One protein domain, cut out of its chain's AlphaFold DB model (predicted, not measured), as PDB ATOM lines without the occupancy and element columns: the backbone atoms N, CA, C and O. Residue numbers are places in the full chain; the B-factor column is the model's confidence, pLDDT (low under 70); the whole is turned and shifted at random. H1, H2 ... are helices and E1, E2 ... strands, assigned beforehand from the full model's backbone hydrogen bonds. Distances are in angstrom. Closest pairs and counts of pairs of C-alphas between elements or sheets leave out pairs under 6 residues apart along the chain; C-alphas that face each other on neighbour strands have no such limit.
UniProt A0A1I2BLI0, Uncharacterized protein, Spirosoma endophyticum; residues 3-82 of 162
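What this domain is: This is residues 3 to 82 of the 162 residues of an uncharacterized protein of Spirosoma endophyticum (UniProt A0A1I2BLI0). A small antiparallel sheet of three strands forms a wall, with two helices, H1 and H3, over one face and its other face bare. H1 and H3 are apart, short H2 links them on the side away from the sheet, and H4 lies off at the opposite end of the longest axis from H1. The printed part has 80 residues, with three named strands and then four named helices, E1 E2 E3 H1 H2 H3 H4; the class is mixed, helices and strands. The sheet's order is E1 - E2 - E3. The whole is compact, with a radius of gyration of the C-alphas of 12.0 A and spans of 33 by 27 by 26 A.

Where its parts are: Find C-alpha 9 at (97.545, 103.844, 143.614); there strand E1 begins, residues 9 to 12. E2 follows at residues 17 to 22, 16.9 A long, and E3 at residues 29 to 34, 16.1 A long. At C-alpha 38, (95.347, 113.414, 150.301), helix H1 begins and runs 16.2 A through residues 38 to 49. Next come H2, residues 54 to 57, and H3, residues 63 to 71, 12.0 A long. H4, residues 75 to 81, runs 10.1 A to C-alpha 81 at (121.516, 101.332, 140.309).

How they stand to each other: Look first at the meander E1 E2 E3, each strand the antiparallel neighbour of the one before. In the hairpin E1 and E2, N 20 and O 9 are 2.8 A apart, within hydrogen-bond range; in the hairpin E2 and E3, N 34 and O 17 are also 2.8 A apart. H1 and H3 lie on the same face of the sheet, two layers in all, helices over strands. H1 has a height over the sheet of 11.2 A and lies over E2 and only just over E1, where 3 of its C-alphas fall; its closest C-alpha to E2 is Leu 38, 5.5 A from that of Val 17. H3 has a height of 9.3 A and runs along the strands, at 25 degrees to E2 on the local plane. H2 is not on the sheet; it touches H1, at residues 44 to 48 of H1 alone, the closest C-alphas being those of Ser 44 and Ala 57, 4.8 A apart. H2 and H3 only just touch, with 3 pairs of C-alphas within 8 A, the closest Ile 54 and Arg 66 at 6.7 A. H3 and H4 are close but not clearly touching, Gln 64 and Pro 75 having the closest C-alphas, 6.6 A apart. In H1, H3 and H4 every O i to N i+4 pair is within hydrogen-bond range; H2 is too short for one.

The domain as a whole: The C-alphas farthest apart, those of Glu 39 and Phe 82, are 34.6 A from each other. The printed part has no cut, and no link is long. The mean pLDDT of the printed part is 92.1; look to residues 3 to 6 for values under 70.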
ATOM      1  N   TYR A   3      92.373 103.690 142.768       56.22
ATOM      2  CA  TYR A   3      93.118 102.987 141.725       56.22
ATOM      3  C   TYR A   3      92.957 103.763 140.430       56.22
ATOM      4  O   TYR A   3      91.824 104.022 140.016       56.22
ATOM      5  N   ASN A   4      94.060 104.092 139.769       61.59
ATOM      6  CA  ASN A   4      93.990 104.518 138.383       61.59
ATOM      7  C   ASN A   4      94.359 103.350 137.450       61.59
ATOM      8  O   ASN A   4      94.985 102.367 137.851       61.59
ATOM      9  N   GLN A   5      93.923 103.434 136.194       54.59
ATOM     10  CA  GLN A   5      94.062 102.355 135.208       54.59
ATOM     11  C   GLN A   5      95.522 102.101 134.766       54.59
ATOM     12  O   GLN A   5      95.765 101.187 133.984       54.59
ATOM     13  N   ASN A   6      96.494 102.860 135.288       66.38
ATOM     14  CA  ASN A   6      97.897 102.844 134.860       66.38
ATOM     15  C   ASN A   6      98.830 102.116 135.844       66.38
ATOM     16  O   ASN A   6     100.050 102.185 135.711       66.38
ATOM     17  N   GLY A   7      98.275 101.416 136.837       77.44
ATOM     18  CA  GLY A   7      99.069 100.707 137.842       77.44
ATOM     19  C   GLY A   7      99.589 101.601 138.968       77.44
ATOM     20  O   GLY A   7     100.475 101.167 139.706       77.44
ATOM     21  N   GLU A   8      99.025 102.799 139.124       89.62
ATOM     22  CA  GLU A   8      99.321 103.716 140.220       89.62
ATOM     23  C   GLU A   8      98.171 103.685 141.246       89.62
ATOM     24  O   GLU A   8      96.995 103.492 140.909       89.62
ATOM     25  N   ALA A   9      98.510 103.843 142.522       92.69
ATOM     26  CA  ALA A   9      97.545 103.844 143.614       92.69
ATOM     27  C   ALA A   9      97.985 104.789 144.729       92.69
ATOM     28  O   ALA A   9      99.175 104.943 144.996       92.69
ATOM     29  N   PHE A  10      97.016 105.393 145.412       94.50
ATOM     30  CA  PHE A  10      97.289 106.198 146.598       94.50
ATOM     31  C   PHE A  10      96.157 106.185 147.618       94.50
ATOM     32  O   PHE A  10      94.999 105.825 147.349       94.50
ATOM     33  N   GLY A  11      96.512 106.592 148.831       93.62
ATOM     34  CA  GLY A  11      95.587 106.735 149.940       93.62
ATOM     35  C   GLY A  11      96.205 107.471 151.124       93.62
ATOM     36  O   GLY A  11      97.409 107.713 151.153       93.62
ATOM     37  N   PRO A  12      95.376 107.850 152.105       95.50
ATOM     38  CA  PRO A  12      95.835 108.633 153.238       95.50
ATOM     39  C   PRO A  12      96.718 107.796 154.173       95.50
ATOM     40  O   PRO A  12      96.521 106.584 154.313       95.50
ATOM     41  N   THR A  13      97.647 108.465 154.847       94.25
ATOM     42  CA  THR A  13      98.344 107.987 156.049       94.25
ATOM     43  C   THR A  13      98.106 108.975 157.193       94.25
ATOM     44  O   THR A  13      97.512 110.036 156.998       94.25
ATOM     45  N   GLU A  14      98.587 108.664 158.399       92.06
ATOM     46  CA  GLU A  14      98.556 109.613 159.523       92.06
ATOM     47  C   GLU A  14      99.380 110.884 159.258       92.06
ATOM     48  O   GLU A  14      99.110 111.929 159.848       92.06
ATOM     49  N   ARG A  15     100.397 110.804 158.387       90.38
ATOM     50  CA  ARG A  15     101.379 111.876 158.155       90.38
ATOM     51  C   ARG A  15     101.338 112.460 156.741       90.38
ATOM     52  O   ARG A  15     102.078 113.401 156.462       90.38
ATOM     53  N   GLY A  16     100.464 111.959 155.871       95.44
ATOM     54  CA  GLY A  16     100.344 112.430 154.498       95.44
ATOM     55  C   GLY A  16      99.580 111.463 153.598       95.44
ATOM     56  O   GLY A  16      98.428 111.107 153.872       95.44
ATOM     57  N   VAL A  17     100.215 111.061 152.501       96.06
ATOM     58  CA  VAL A  17      99.655 110.152 151.498       96.06
ATOM     59  C   VAL A  17     100.692 109.093 151.141       96.06
ATOM     60  O   VAL A  17     101.860 109.404 150.913       96.06
ATOM     61  N   TRP A  18     100.283 107.830 151.072       95.25
ATOM     62  CA  TRP A  18     101.097 106.812 150.421       95.25
ATOM     63  C   TRP A  18     100.791 106.841 148.927       95.25
ATOM     64  O   TRP A  18      99.624 106.860 148.538       95.25
ATOM     65  N   TYR A  19     101.831 106.829 148.101       95.44
ATOM     66  CA  TYR A  19     101.739 106.718 146.649       95.44
ATOM     67  C   TYR A  19     102.515 105.488 146.192       95.44
ATOM     68  O   TYR A  19     103.609 105.209 146.680       95.44
ATOM     69  N   GLU A  20     101.940 104.728 145.274       95.50
ATOM     70  CA  GLU A  20     102.505 103.499 144.740       95.50
ATOM     71  C   GLU A  20     102.428 103.517 143.220       95.50
ATOM     72  O   GLU A  20     101.389 103.862 142.659       95.50
ATOM     73  N   ARG A  21     103.515 103.119 142.556       93.44
ATOM     74  CA  ARG A  21     103.566 102.996 141.098       93.44
ATOM     75  C   ARG A  21     104.651 102.037 140.634       93.44
ATOM     76  O   ARG A  21     105.534 101.644 141.397       93.44
ATOM     77  N   ILE A  22     104.582 101.680 139.358       93.75
ATOM     78  CA  ILE A  22     105.632 100.930 138.670       93.75
ATOM     79  C   ILE A  22     106.798 101.878 138.345       93.75
ATOM     80  O   ILE A  22     106.594 102.993 137.849       93.75
ATOM     81  N   CYS A  23     108.014 101.429 138.652       93.31
ATOM     82  CA  CYS A  23     109.261 102.088 138.302       93.31
ATOM     83  C   CYS A  23     109.553 101.932 136.810       93.31
ATOM     84  O   CYS A  23     109.521 100.824 136.274       93.31
ATOM     85  N   LEU A  24     109.875 103.037 136.141       92.44
ATOM     86  CA  LEU A  24     110.157 103.046 134.704       92.44
ATOM     87  C   LEU A  24     111.505 102.408 134.348       92.44
ATOM     88  O   LEU A  24     111.698 102.020 133.201       92.44
ATOM     89  N   LEU A  25     112.428 102.306 135.308       91.88
ATOM     90  CA  LEU A  25     113.788 101.818 135.066       91.88
ATOM     91  C   LEU A  25     113.918 100.303 135.220       91.88
ATOM     92  O   LEU A  25     114.703  99.686 134.507       91.88
ATOM     93  N   ASP A  26     113.164  99.693 136.135       92.19
ATOM     94  CA  ASP A  26     113.297  98.263 136.434       92.19
ATOM     95  C   ASP A  26     111.972  97.487 136.470       92.19
ATOM     96  O   ASP A  26     111.978  96.286 136.733       92.19
ATOM     97  N   GLY A  27     110.838  98.146 136.211       92.12
ATOM     98  CA  GLY A  27     109.518  97.516 136.163       92.12
ATOM     99  C   GLY A  27     108.969  97.061 137.520       92.12
ATOM    100  O   GLY A  27     107.865  96.515 137.574       92.12
ATOM    101  N   ASN A  28     109.690  97.288 138.622       92.44
ATOM    102  CA  ASN A  28     109.234  96.909 139.954       92.44
ATOM    103  C   ASN A  28     108.236  97.925 140.509       92.44
ATOM    104  O   ASN A  28     108.274  99.115 140.198       92.44
ATOM    105  N   ARG A  29     107.335  97.455 141.371       93.38
ATOM    106  CA  ARG A  29     106.370  98.309 142.062       93.38
ATOM    107  C   ARG A  29     106.962  98.810 143.371       93.38
ATOM    108  O   ARG A  29     107.373  98.006 144.207       93.38
ATOM    109  N   TYR A  30     106.930 100.121 143.565       94.44
ATOM    110  CA  TYR A  30     107.384 100.758 144.794       94.44
ATOM    111  C   TYR A  30     106.294 101.623 145.396       94.44
ATOM    112  O   TYR A  30     105.440 102.156 144.688       94.44
ATOM    113  N   ARG A  31     106.367 101.772 146.719       94.38
ATOM    114  CA  ARG A  31     105.526 102.657 147.515       94.38
ATOM    115  C   ARG A  31     106.404 103.645 148.265       94.38
ATOM    116  O   ARG A  31     107.419 103.246 148.830       94.38
ATOM    117  N   HIS A  32     105.970 104.896 148.306       94.69
ATOM    118  CA  HIS A  32     106.619 105.977 149.038       94.69
ATOM    119  C   HIS A  32     105.570 106.811 149.770       94.69
ATOM    120  O   HIS A  32     104.447 106.972 149.285       94.69
ATOM    121  N   GLU A  33     105.919 107.309 150.951       95.62
ATOM    122  CA  GLU A  33     105.054 108.200 151.724       95.62
ATOM    123  C   GLU A  33     105.454 109.648 151.453       95.62
ATOM    124  O   GLU A  33     106.611 110.027 151.619       95.62
ATOM    125  N   LEU A  34     104.486 110.451 151.023       95.50
ATOM    126  CA  LEU A  34     104.687 111.837 150.638       95.50
ATOM    127  C   LEU A  34     104.095 112.763 151.716       95.50
ATOM    128  O   LEU A  34     102.959 112.543 152.153       95.50
ATOM    129  N   PRO A  35     104.811 113.828 152.121       96.19
ATOM    130  CA  PRO A  35     104.426 114.695 153.235       96.19
ATOM    131  C   PRO A  35     103.395 115.763 152.823       96.19
ATOM    132  O   PRO A  35     103.602 116.963 153.003       96.19
ATOM    133  N   LEU A  36     102.273 115.340 152.240       95.19
ATOM    134  CA  LEU A  36     101.153 116.205 151.865       95.19
ATOM    135  C   LEU A  36      99.811 115.511 152.105       95.19
ATOM    136  O   LEU A  36      99.713 114.286 152.124       95.19
ATOM    137  N   ARG A  37      98.757 116.309 152.284       94.44
ATOM    138  CA  ARG A  37      97.398 115.796 152.498       94.44
ATOM    139  C   ARG A  37      96.855 115.142 151.229       94.44
ATOM    140  O   ARG A  37      97.176 115.575 150.125       94.44
ATOM    141  N   LEU A  38      95.972 114.155 151.402       93.69
ATOM    142  CA  LEU A  38      95.347 113.414 150.301       93.69
ATOM    143  C   LEU A  38      94.656 114.325 149.272       93.69
ATOM    144  O   LEU A  38      94.829 114.119 148.079       93.69
ATOM    145  N   GLU A  39      93.907 115.332 149.728       93.25
ATOM    146  CA  GLU A  39      93.205 116.283 148.850       93.25
ATOM    147  C   GLU A  39      94.193 117.085 147.996       93.25
ATOM    148  O   GLU A  39      94.078 117.113 146.774       93.25
ATOM    149  N   SER A  40      95.236 117.638 148.626       94.62
ATOM    150  CA  SER A  40      96.301 118.356 147.921       94.62
ATOM    151  C   SER A  40      97.042 117.454 146.936       94.62
ATOM    152  O   SER A  40      97.373 117.889 145.839       94.62
ATOM    153  N   PHE A  41      97.282 116.187 147.296       95.50
ATOM    154  CA  PHE A  41      97.883 115.225 146.377       95.50
ATOM    155  C   PHE A  41      96.999 114.983 145.158       95.50
ATOM    156  O   PHE A  41      97.510 115.031 144.046       95.50
ATOM    157  N   GLN A  42      95.697 114.757 145.347       94.50
ATOM    158  CA  GLN A  42      94.754 114.519 144.253       94.50
ATOM    159  C   GLN A  42      94.723 115.701 143.274       94.50
ATOM    160  O   GLN A  42      94.916 115.506 142.078       94.50
ATOM    161  N   GLU A  43      94.564 116.926 143.779       95.19
ATOM    162  CA  GLU A  43      94.534 118.142 142.955       95.19
ATOM    163  C   GLU A  43      95.839 118.344 142.174       95.19
ATOM    164  O   GLU A  43      95.831 118.605 140.967       95.19
ATOM    165  N   SER A  44      96.982 118.205 142.851       96.75
ATOM    166  CA  SER A  44      98.302 118.293 142.227       96.75
ATOM    167  C   SER A  44      98.515 117.199 141.183       96.75
ATOM    168  O   SER A  44      99.049 117.464 140.104       96.75
ATOM    169  N   TYR A  45      98.074 115.978 141.475       94.38
ATOM    170  CA  TYR A  45      98.194 114.839 140.578       94.38
ATOM    171  C   TYR A  45      97.366 115.047 139.305       94.38
ATOM    172  O   TYR A  45      97.888 114.864 138.205       94.38
ATOM    173  N   ASP A  46      96.128 115.525 139.423       93.88
ATOM    174  CA  ASP A  46      95.264 115.805 138.272       93.88
ATOM    175  C   ASP A  46      95.831 116.930 137.391       93.88
ATOM    176  O   ASP A  46      95.871 116.791 136.166       93.88
ATOM    177  N   ARG A  47      96.377 117.995 137.998       96.88
ATOM    178  CA  ARG A  47      97.101 119.059 137.274       96.88
ATOM    179  C   ARG A  47      98.312 118.517 136.520       96.88
ATOM    180  O   ARG A  47      98.527 118.855 135.356       96.88
ATOM    181  N   MET A  48      99.110 117.664 137.161       95.38
ATOM    182  CA  MET A  48     100.257 117.028 136.509       95.38
ATOM    183  C   MET A  48      99.802 116.177 135.316       95.38
ATOM    184  O   MET A  48     100.364 116.272 134.225       95.38
ATOM    185  N   ARG A  49      98.741 115.378 135.488       91.50
ATOM    186  CA  ARG A  49      98.167 114.536 134.426       91.50
ATOM    187  C   ARG A  49      97.537 115.344 133.289       91.50
ATOM    188  O   ARG A  49      97.488 114.836 132.172       91.50
ATOM    189  N   SER A  50      97.123 116.587 133.534       95.00
ATOM    190  CA  SER A  50      96.674 117.522 132.495       95.00
ATOM    191  C   SER A  50      97.818 118.264 131.786       95.00
ATOM    192  O   SER A  50      97.547 119.142 130.971       95.00
ATOM    193  N   GLY A  51      99.081 117.938 132.085       95.50
ATOM    194  CA  GLY A  51     100.260 118.486 131.405       95.50
ATOM    195  C   GLY A  51     100.990 119.603 132.153       95.50
ATOM    196  O   GLY A  51     101.933 120.169 131.604       95.50
ATOM    197  N   VAL A  52     100.602 119.926 133.391       97.56
ATOM    198  CA  VAL A  52     101.380 120.851 134.231       97.56
ATOM    199  C   VAL A  52     102.694 120.182 134.634       97.56
ATOM    200  O   VAL A  52     102.720 119.022 135.044       97.56
ATOM    201  N   VAL A  53     103.798 120.922 134.545       97.62
ATOM    202  CA  VAL A  53     105.122 120.424 134.936       97.62
ATOM    203  C   VAL A  53     105.168 120.094 136.428       97.62
ATOM    204  O   VAL A  53     104.548 120.765 137.257       97.62
ATOM    205  N   ILE A  54     105.918 119.057 136.807       97.56
ATOM    206  CA  ILE A  54     105.793 118.499 138.156       97.56
ATOM    207  C   ILE A  54     106.196 119.474 139.272       97.56
ATOM    208  O   ILE A  54     105.624 119.441 140.356       97.56
ATOM    209  N   GLN A  55     107.142 120.379 139.015       97.62
ATOM    210  CA  GLN A  55     107.539 121.424 139.960       97.62
ATOM    211  C   GLN A  55     106.424 122.443 140.240       97.62
ATOM    212  O   GLN A  55     106.385 123.007 141.327       97.62
ATOM    213  N   GLU A  56     105.508 122.661 139.294       97.94
ATOM    214  CA  GLU A  56     104.354 123.556 139.459       97.94
ATOM    215  C   GLU A  56     103.132 122.823 140.020       97.94
ATOM    216  O   GLU A  56     102.306 123.412 140.727       97.94
ATOM    217  N   ALA A  57     103.002 121.534 139.695       97.75
ATOM    218  CA  ALA A  57     101.970 120.670 140.244       97.75
ATOM    219  C   ALA A  57     102.234 120.356 141.726       97.75
ATOM    220  O   ALA A  57     101.320 120.461 142.538       97.75
ATOM    221  N   PHE A  58     103.484 120.058 142.097       97.62
ATOM    222  CA  PHE A  58     103.914 119.685 143.450       97.62
ATOM    223  C   PHE A  58     105.020 120.618 143.989       97.62
ATOM    224  O   PHE A  58     106.146 120.174 144.230       97.62
ATOM    225  N   PRO A  59     104.731 121.913 144.214       96.88
ATOM    226  CA  PRO A  59     105.754 122.905 144.557       96.88
ATOM    227  C   PRO A  59     106.372 122.710 145.948       96.88
ATOM    228  O   PRO A  59     107.500 123.129 146.184       96.88
ATOM    229  N   THR A  60     105.650 122.078 146.877       95.62
ATOM    230  CA  THR A  60     106.109 121.858 148.257       95.62
ATOM    231  C   THR A  60     106.895 120.562 148.433       95.62
ATOM    232  O   THR A  60     107.431 120.324 149.513       95.62
ATOM    233  N   LEU A  61     106.939 119.706 147.409       96.56
ATOM    234  CA  LEU A  61     107.632 118.426 147.479       96.56
ATOM    235  C   LEU A  61     109.111 118.565 147.139       96.56
ATOM    236  O   LEU A  61     109.515 119.315 146.238       96.56
ATOM    237  N   SER A  62     109.920 117.780 147.849       96.56
ATOM    238  CA  SER A  62     111.345 117.693 147.574       96.56
ATOM    239  C   SER A  62     111.586 117.205 146.134       96.56
ATOM    240  O   SER A  62     110.718 116.558 145.536       96.56
ATOM    241  N   PRO A  63     112.757 117.493 145.540       95.88
ATOM    242  CA  PRO A  63     113.111 116.935 144.237       95.88
ATOM    243  C   PRO A  63     113.004 115.404 144.194       95.88
ATOM    244  O   PRO A  63     112.530 114.860 143.206       95.88
ATOM    245  N   GLN A  64     113.373 114.721 145.283       94.75
ATOM    246  CA  GLN A  64     113.320 113.259 145.395       94.75
ATOM    247  C   GLN A  64     111.884 112.719 145.403       94.75
ATOM    248  O   GLN A  64     111.590 111.728 144.741       94.75
ATOM    249  N   ASP A  65     110.973 113.394 146.103       96.06
ATOM    250  CA  ASP A  65     109.556 113.024 146.130       96.06
ATOM    251  C   ASP A  65     108.894 113.222 144.762       96.06
ATOM    252  O   ASP A  65     108.121 112.378 144.305       96.06
ATOM    253  N   ARG A  66     109.224 114.325 144.075       97.31
ATOM    254  CA  ARG A  66     108.776 114.578 142.698       97.31
ATOM    255  C   ARG A  66     109.329 113.536 141.733       97.31
ATOM    256  O   ARG A  66     108.580 113.028 140.906       97.31
ATOM    257  N   GLU A  67     110.600 113.175 141.870       96.12
ATOM    258  CA  GLU A  67     111.210 112.116 141.067       96.12
ATOM    259  C   GLU A  67     110.477 110.785 141.262       96.12
ATOM    260  O   GLU A  67     110.076 110.154 140.285       96.12
ATOM    261  N   PHE A  68     110.175 110.407 142.508       96.38
ATOM    262  CA  PHE A  68     109.372 109.215 142.771       96.38
ATOM    263  C   PHE A  68     108.002 109.283 142.080       96.38
ATOM    264  O   PHE A  68     107.572 108.303 141.472       96.38
ATOM    265  N   ILE A  69     107.326 110.436 142.105       95.81
ATOM    266  CA  ILE A  69     106.049 110.620 141.403       95.81
ATOM    267  C   ILE A  69     106.203 110.488 139.880       95.81
ATOM    268  O   ILE A  69     105.283 109.956 139.262       95.81
ATOM    269  N   LEU A  70     107.325 110.915 139.280       94.69
ATOM    270  CA  LEU A  70     107.596 110.875 137.830       94.69
ATOM    271  C   LEU A  70     108.027 109.514 137.298       94.69
ATOM    272  O   LEU A  70     107.560 109.096 136.231       94.69
ATOM    273  N   SER A  71     108.902 108.822 138.016       94.69
ATOM    274  CA  SER A  71     109.571 107.625 137.510       94.69
ATOM    275  C   SER A  71     109.318 106.389 138.360       94.69
ATOM    276  O   SER A  71     109.506 105.285 137.861       94.69
ATOM    277  N   GLY A  72     108.825 106.532 139.594       94.81
ATOM    278  CA  GLY A  72     108.588 105.424 140.523       94.81
ATOM    279  C   GLY A  72     109.854 104.885 141.182       94.81
ATOM    280  O   GLY A  72     109.775 103.906 141.921       94.81
ATOM    281  N   ILE A  73     111.010 105.500 140.933       94.81
ATOM    282  CA  ILE A  73     112.268 105.125 141.573       94.81
ATOM    283  C   ILE A  73     112.411 105.834 142.923       94.81
ATOM    284  O   ILE A  73     112.170 107.034 143.048       94.81
ATOM    285  N   THR A  74     112.805 105.094 143.956       91.25
ATOM    286  CA  THR A  74     113.117 105.684 145.264       91.25
ATOM    287  C   THR A  74     114.578 106.151 145.315       91.25
ATOM    288  O   THR A  74     115.413 105.597 144.594       91.25
ATOM    289  N   PRO A  75     114.946 107.101 146.195       86.88
ATOM    290  CA  PRO A  75     116.346 107.498 146.383       86.88
ATOM    291  C   PRO A  75     117.277 106.310 146.661       86.88
ATOM    292  O   PRO A  75     118.315 106.163 146.032       86.88
ATOM    293  N   GLN A  76     116.845 105.367 147.501       87.25
ATOM    294  CA  GLN A  76     117.636 104.175 147.823       87.25
ATOM    295  C   GLN A  76     117.801 103.240 146.619       87.25
ATOM    296  O   GLN A  76     118.700 102.398 146.596       87.25
ATOM    297  N   ARG A  77     116.895 103.316 145.637       89.25
ATOM    298  CA  ARG A  77     117.005 102.541 144.404       89.25
ATOM    299  C   ARG A  77     117.957 103.208 143.419       89.25
ATOM    300  O   ARG A  77     118.698 102.468 142.777       89.25
ATOM    301  N   TRP A  78     118.014 104.540 143.370       87.88
ATOM    302  CA  TRP A  78     119.083 105.264 142.674       87.88
ATOM    303  C   TRP A  78     120.457 104.823 143.175       87.88
ATOM    304  O   TRP A  78     121.260 104.369 142.367       87.88
ATOM    305  N   ASP A  79     120.668 104.806 144.494       87.44
ATOM    306  CA  ASP A  79     121.943 104.384 145.099       87.44
ATOM    307  C   ASP A  79     122.328 102.935 144.756       87.44
ATOM    308  O   ASP A  79     123.499 102.571 144.736       87.44
ATOM    309  N   LYS A  80     121.341 102.069 144.492       88.00
ATOM    310  CA  LYS A  80     121.584 100.675 144.086       88.00
ATOM    311  C   LYS A  80     121.879 100.522 142.600       88.00
ATOM    312  O   LYS A  80     122.589  99.590 142.237       88.00
ATOM    313  N   LEU A  81     121.268 101.347 141.752       86.62
ATOM    314  CA  LEU A  81     121.516 101.332 140.309       86.62
ATOM    315  C   LEU A  81     122.838 102.024 139.967       86.62
ATOM    316  O   LEU A  81     123.525 101.595 139.049       86.62
ATOM    317  N   PHE A  82     123.192 103.051 140.736       85.44
ATOM    318  CA  PHE A  82     124.395 103.858 140.573       85.44
ATOM    319  C   PHE A  82     125.133 103.912 141.915       85.44
ATOM    320  O   PHE A  82     125.090 104.935 142.603       85.44
TER     321      PHE A  82